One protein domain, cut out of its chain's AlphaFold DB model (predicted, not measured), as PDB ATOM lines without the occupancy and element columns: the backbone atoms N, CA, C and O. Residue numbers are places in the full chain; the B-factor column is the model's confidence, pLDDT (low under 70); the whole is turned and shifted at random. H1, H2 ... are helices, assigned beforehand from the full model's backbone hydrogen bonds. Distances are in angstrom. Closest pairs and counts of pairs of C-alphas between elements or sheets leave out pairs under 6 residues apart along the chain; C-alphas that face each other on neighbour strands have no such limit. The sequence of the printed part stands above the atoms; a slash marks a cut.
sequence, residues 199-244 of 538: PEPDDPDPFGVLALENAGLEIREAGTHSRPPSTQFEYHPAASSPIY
ATOM      1  N   PRO A 199       6.486 -35.190  48.573       80.25
ATOM      2  CA  PRO A 199       6.505 -36.515  49.188       80.25
ATOM      3  C   PRO A 199       7.836 -37.223  48.925       80.25
ATOM      4  O   PRO A 199       8.605 -36.845  48.030       80.25
ATOM      5  N   GLU A 200       8.116 -38.277  49.686       78.25
ATOM      6  CA  GLU A 200       9.287 -39.106  49.414       78.25
ATOM      7  C   GLU A 200       9.108 -39.883  48.093       78.25
ATOM      8  O   GLU A 200       7.988 -40.247  47.735       78.25
ATOM      9  N   PRO A 201      10.185 -40.193  47.341       74.56
ATOM     10  CA  PRO A 201      10.088 -40.992  46.109       74.56
ATOM     11  C   PRO A 201       9.541 -42.416  46.312       74.56
ATOM     12  O   PRO A 201       9.237 -43.103  45.332       74.56
ATOM     13  N   ASP A 202       9.464 -42.845  47.571       77.56
ATOM     14  CA  ASP A 202       9.098 -44.170  48.066       77.56
ATOM     15  C   ASP A 202       7.792 -44.151  48.883       77.56
ATOM     16  O   ASP A 202       7.372 -45.196  49.378       77.56
ATOM     17  N   ASP A 203       7.147 -42.987  49.002       82.75
ATOM     18  CA  ASP A 203       5.902 -42.805  49.746       82.75
ATOM     19  C   ASP A 203       4.726 -43.523  49.046       82.75
ATOM     20  O   ASP A 203       4.438 -43.223  47.880       82.75
ATOM     21  N   PRO A 204       4.039 -44.476  49.709       80.44
ATOM     22  CA  PRO A 204       2.859 -45.132  49.151       80.44
ATOM     23  C   PRO A 204       1.606 -44.238  49.144       80.44
ATOM     24  O   PRO A 204       0.633 -44.600  48.482       80.44
ATOM     25  N   ASP A 205       1.602 -43.110  49.864       85.19
ATOM     26  CA  ASP A 205       0.465 -42.191  49.974       85.19
ATOM     27  C   ASP A 205       0.906 -40.710  49.909       85.19
ATOM     28  O   ASP A 205       0.751 -39.958  50.876       85.19
ATOM     29  N   PRO A 206       1.414 -40.242  48.749       83.56
ATOM     30  CA  PRO A 206       2.081 -38.941  48.593       83.56
ATOM     31  C   PRO A 206       1.223 -37.698  48.898       83.56
ATOM     32  O   PRO A 206       1.737 -36.577  48.887       83.56
ATOM     33  N   PHE A 207      -0.082 -37.874  49.111       83.62
ATOM     34  CA  PHE A 207      -1.032 -36.810  49.442       83.62
ATOM     35  C   PHE A 207      -1.865 -37.111  50.705       83.62
ATOM     36  O   PHE A 207      -2.792 -36.358  51.002       83.62
ATOM     37  N   GLY A 208      -1.568 -38.185  51.450       84.88
ATOM     38  CA  GLY A 208      -2.307 -38.567  52.663       84.88
ATOM     39  C   GLY A 208      -3.742 -39.061  52.416       84.88
ATOM     40  O   GLY A 208      -4.577 -39.012  53.316       84.88
ATOM     41  N   VAL A 209      -4.066 -39.494  51.198       85.19
ATOM     42  CA  VAL A 209      -5.415 -39.892  50.768       85.19
ATOM     43  C   VAL A 209      -5.820 -41.234  51.363       85.19
ATOM     44  O   VAL A 209      -6.961 -41.390  51.796       85.19
ATOM     45  N   LEU A 210      -4.895 -42.192  51.421       82.69
ATOM     46  CA  LEU A 210      -5.119 -43.478  52.078       82.69
ATOM     47  C   LEU A 210      -5.230 -43.292  53.599       82.69
ATOM     48  O   LEU A 210      -6.051 -43.945  54.241       82.69
ATOM     49  N   ALA A 211      -4.456 -42.370  54.180       85.56
ATOM     50  CA  ALA A 211      -4.592 -41.985  55.583       85.56
ATOM     51  C   ALA A 211      -5.970 -41.358  55.887       85.56
ATOM     52  O   ALA A 211      -6.587 -41.712  56.892       85.56
ATOM     53  N   LEU A 212      -6.483 -40.493  55.004       84.88
ATOM     54  CA  LEU A 212      -7.832 -39.921  55.106       84.88
ATOM     55  C   LEU A 212      -8.928 -40.989  54.948       84.88
ATOM     56  O   LEU A 212      -9.842 -41.035  55.770       84.88
ATOM     57  N   GLU A 213      -8.815 -41.894  53.969       84.06
ATOM     58  CA  GLU A 213      -9.779 -42.989  53.773       84.06
ATOM     59  C   GLU A 213      -9.815 -43.930  54.993       84.06
ATOM     60  O   GLU A 213     -10.895 -44.276  55.473       84.06
ATOM     61  N   ASN A 214      -8.654 -44.253  55.577       84.44
ATOM     62  CA  ASN A 214      -8.554 -45.018  56.827       84.44
ATOM     63  C   ASN A 214      -9.136 -44.275  58.048       84.44
ATOM     64  O   ASN A 214      -9.583 -44.919  58.996       84.44
ATOM     65  N   ALA A 215      -9.155 -42.939  58.030       87.44
ATOM     66  CA  ALA A 215      -9.821 -42.102  59.030       87.44
ATOM     67  C   ALA A 215     -11.332 -41.909  58.764       87.44
ATOM     68  O   ALA A 215     -11.997 -41.187  59.506       87.44
ATOM     69  N   GLY A 216     -11.888 -42.542  57.722       86.50
ATOM     70  CA  GLY A 216     -13.303 -42.441  57.345       86.50
ATOM     71  C   GLY A 216     -13.663 -41.210  56.505       86.50
ATOM     72  O   GLY A 216     -14.845 -40.916  56.335       86.50
ATOM     73  N   LEU A 217     -12.672 -40.488  55.974       83.81
ATOM     74  CA  LEU A 217     -12.856 -39.282  55.164       83.81
ATOM     75  C   LEU A 217     -12.711 -39.613  53.669       83.81
ATOM     76  O   LEU A 217     -11.620 -39.900  53.180       83.81
ATOM     77  N   GLU A 218     -13.819 -39.560  52.924       85.06
ATOM     78  CA  GLU A 218     -13.838 -39.844  51.482       85.06
ATOM     79  C   GLU A 218     -13.625 -38.573  50.642       85.06
ATOM     80  O   GLU A 218     -14.355 -37.588  50.778       85.06
ATOM     81  N   ILE A 219     -12.675 -38.611  49.703       84.81
ATOM     82  CA  ILE A 219     -12.472 -37.531  48.729       84.81
ATOM     83  C   ILE A 219     -13.437 -37.697  47.550       84.81
ATOM     84  O   ILE A 219     -13.378 -38.682  46.811       84.81
ATOM     85  N   ARG A 220     -14.280 -36.685  47.329       86.12
ATOM     86  CA  ARG A 220     -15.190 -36.577  46.179       86.12
ATOM     87  C   ARG A 220     -14.953 -35.270  45.433       86.12
ATOM     88  O   ARG A 220     -14.651 -34.245  46.041       86.12
ATOM     89  N   GLU A 221     -15.092 -35.300  44.114       85.00
ATOM     90  CA  GLU A 221     -14.987 -34.107  43.274       85.00
ATOM     91  C   GLU A 221     -16.138 -33.124  43.571       85.00
ATOM     92  O   GLU A 221     -17.302 -33.513  43.712       85.00
ATOM     93  N   ALA A 222     -15.814 -31.833  43.686       79.44
ATOM     94  CA  ALA A 222     -16.790 -30.796  44.002       79.44
ATOM     95  C   ALA A 222     -17.806 -30.614  42.858       79.44
ATOM     96  O   ALA A 222     -17.438 -30.361  41.712       79.44
ATOM     97  N   GLY A 223     -19.099 -30.721  43.177       87.75
ATOM     98  CA  GLY A 223     -20.215 -30.545  42.240       87.75
ATOM     99  C   GLY A 223     -20.669 -31.828  41.533       87.75
ATOM    100  O   GLY A 223     -21.870 -32.047  41.405       87.75
ATOM    101  N   THR A 224     -19.751 -32.704  41.118       83.31
ATOM    102  CA  THR A 224     -20.092 -34.030  40.555       83.31
ATOM    103  C   THR A 224     -20.281 -35.098  41.633       83.31
ATOM    104  O   THR A 224     -20.968 -36.090  41.393       83.31
ATOM    105  N   HIS A 225     -19.676 -34.912  42.813       81.44
ATOM    106  CA  HIS A 225     -19.635 -35.862  43.930       81.44
ATOM    107  C   HIS A 225     -19.083 -37.259  43.575       81.44
ATOM    108  O   HIS A 225     -19.220 -38.196  44.361       81.44
ATOM    109  N   SER A 226     -18.421 -37.415  42.425       86.56
ATOM    110  CA  SER A 226     -17.758 -38.659  42.031       86.56
ATOM    111  C   SER A 226     -16.423 -38.846  42.754       86.56
ATOM    112  O   SER A 226     -15.662 -37.892  42.925       86.56
ATOM    113  N   ARG A 227     -16.110 -40.090  43.137       84.56
ATOM    114  CA  ARG A 227     -14.789 -40.476  43.654       84.56
ATOM    115  C   ARG A 227     -13.742 -40.359  42.528       84.56
ATOM    116  O   ARG A 227     -13.917 -41.019  41.500       84.56
ATOM    117  N   PRO A 228     -12.667 -39.561  42.685       85.50
ATOM    118  CA  PRO A 228     -11.600 -39.472  41.689       85.50
ATOM    119  C   PRO A 228     -10.859 -40.811  41.508       85.50
ATOM    120  O   PRO A 228     -10.758 -41.591  42.460       85.50
ATOM    121  N   PRO A 229     -10.309 -41.097  40.312       85.81
ATOM    122  CA  PRO A 229      -9.487 -42.284  40.093       85.81
ATOM    123  C   PRO A 229      -8.168 -42.186  40.874       85.81
ATOM    124  O   PRO A 229      -7.584 -41.109  40.979       85.81
ATOM    125  N   SER A 230      -7.653 -43.318  41.365       78.88
ATOM    126  CA  SER A 230      -6.424 -43.364  42.180       78.88
ATOM    127  C   SER A 230      -5.205 -42.735  41.496       78.88
ATOM    128  O   SER A 230      -4.372 -42.131  42.162       78.88
ATOM    129  N   THR A 231      -5.143 -42.801  40.164       81.44
ATOM    130  CA  THR A 231      -4.078 -42.208  39.340       81.44
ATOM    131  C   THR A 231      -3.988 -40.683  39.449       81.44
ATOM    132  O   THR A 231      -2.954 -40.104  39.131       81.44
ATOM    133  N   GLN A 232      -5.050 -40.006  39.901       83.56
ATOM    134  CA  GLN A 232      -5.044 -38.563  40.155       83.56
ATOM    135  C   GLN A 232      -4.262 -38.193  41.428       83.56
ATOM    136  O   GLN A 232      -3.846 -37.046  41.577       83.56
ATOM    137  N   PHE A 233      -4.023 -39.165  42.313       83.81
ATOM    138  CA  PHE A 233      -3.240 -39.017  43.539       83.81
ATOM    139  C   PHE A 233      -1.796 -39.542  43.380       83.81
ATOM    140  O   PHE A 233      -1.098 -39.754  44.365       83.81
ATOM    141  N   GLU A 234      -1.310 -39.731  42.149       84.50
ATOM    142  CA  GLU A 234       0.088 -40.090  41.874       84.50
ATOM    143  C   GLU A 234       0.959 -38.834  41.677       84.50
ATOM    144  O   GLU A 234       0.659 -37.972  40.843       84.50
ATOM    145  N   TYR A 235       2.072 -38.730  42.411       85.12
ATOM    146  CA  TYR A 235       2.930 -37.541  42.394       85.12
ATOM    147  C   TYR A 235       3.800 -37.438  41.126       85.12
ATOM    148  O   TYR A 235       4.849 -38.072  41.001       85.12
ATOM    149  N   HIS A 236       3.384 -36.573  40.200       83.81
ATOM    150  CA  HIS A 236       4.049 -36.343  38.915       83.81
ATOM    151  C   HIS A 236       4.594 -34.907  38.797       83.81
ATOM    152  O   HIS A 236       3.886 -34.010  38.328       83.81
ATOM    153  N   PRO A 237       5.857 -34.639  39.185       84.44
ATOM    154  CA  PRO A 237       6.448 -33.314  39.028       84.44
ATOM    155  C   PRO A 237       6.643 -32.965  37.544       84.44
ATOM    156  O   PRO A 237       7.000 -33.812  36.726       84.44
ATOM    157  N   ALA A 238       6.468 -31.692  37.183       82.69
ATOM    158  CA  ALA A 238       6.677 -31.233  35.809       82.69
ATOM    159  C   ALA A 238       8.146 -31.391  35.367       82.69
ATOM    160  O   ALA A 238       9.060 -31.136  36.153       82.69
ATOM    161  N   ALA A 239       8.384 -31.710  34.089       80.75
ATOM    162  CA  ALA A 239       9.729 -31.903  33.520       80.75
ATOM    163  C   ALA A 239      10.653 -30.668  33.603       80.75
ATOM    164  O   ALA A 239      11.873 -30.794  33.534       80.75
ATOM    165  N   SER A 240      10.081 -29.472  33.768       82.12
ATOM    166  CA  SER A 240      10.799 -28.212  33.998       82.12
ATOM    167  C   SER A 240      11.139 -27.943  35.471       82.12
ATOM    168  O   SER A 240      11.826 -26.966  35.765       82.12
ATOM    169  N   SER A 241      10.649 -28.762  36.408       81.12
ATOM    170  CA  SER A 241      10.850 -28.543  37.843       81.12
ATOM    171  C   SER A 241      12.245 -29.003  38.307       81.12
ATOM    172  O   SER A 241      12.736 -30.037  37.845       81.12
ATOM    173  N   PRO A 242      12.873 -28.321  39.289       77.44
ATOM    174  CA  PRO A 242      14.170 -28.737  39.845       77.44
ATOM    175  C   PRO A 242      14.166 -30.135  40.486       77.44
ATOM    176  O   PRO A 242      15.221 -30.727  40.710       77.44
ATOM    177  N   ILE A 243      12.978 -30.655  40.803       76.25
ATOM    178  CA  ILE A 243      12.766 -31.918  41.514       76.25
ATOM    179  C   ILE A 243      12.481 -33.102  40.583       76.25
ATOM    180  O   ILE A 243      12.585 -34.243  41.026       76.25
ATOM    181  N   TYR A 244      12.207 -32.861  39.294       80.31
ATOM    182  CA  TYR A 244      11.876 -33.898  38.307       80.31
ATOM    183  C   TYR A 244      12.870 -35.068  38.297       80.31
ATOM    184  O   TYR A 244      12.482 -36.234  38.320       80.31
TER     185      TYR A 244
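What this domain is: This is residues 199 to 244 of the 538 residues of the protein "Ysc84 domain-containing protein" of Rutstroemia sp. NJR-2017a BVV2 (UniProt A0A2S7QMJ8). With little regular structure, the printed part is a loose, open U of loops: one limb ends in the short helix H1, residues 215 to 229 make the bend, and the other limb holds H2 and folds back toward the first. Residues 221 to 226 stick out at the bend, and 237 to 243 near the end. The 46 residues, with helices H1 then H2 and no named strand, are all helix by class, though only 10 are in named elements. The radius of gyration of the C-alphas is 12.8 A, and the spans are 34 by 23 by 12 A.

Where its parts are: H1, residues 209 to 214, begins at C-alpha 209 (-5.415, -39.892, 50.768) and is 8.5 A long. H2, residues 230 to 233, is 5.6 A long and ends at C-alpha 233 (-3.240, -39.017, 43.539).

How they stand to each other: H1 and H2 are close but not clearly touching; their closest C-alphas, of Val 209 and Phe 233, are 7.6 A apart. Every O i to N i+4 pair in H1 is within hydrogen-bond range; H2 is too short for one.

The domain as a whole: The C-alphas farthest apart, of Gly 216 and Ser 240, are 36.4 A apart. The H1 to H2 link is long, the printed part has no cut, and no printed residue is under 70 in pLDDT.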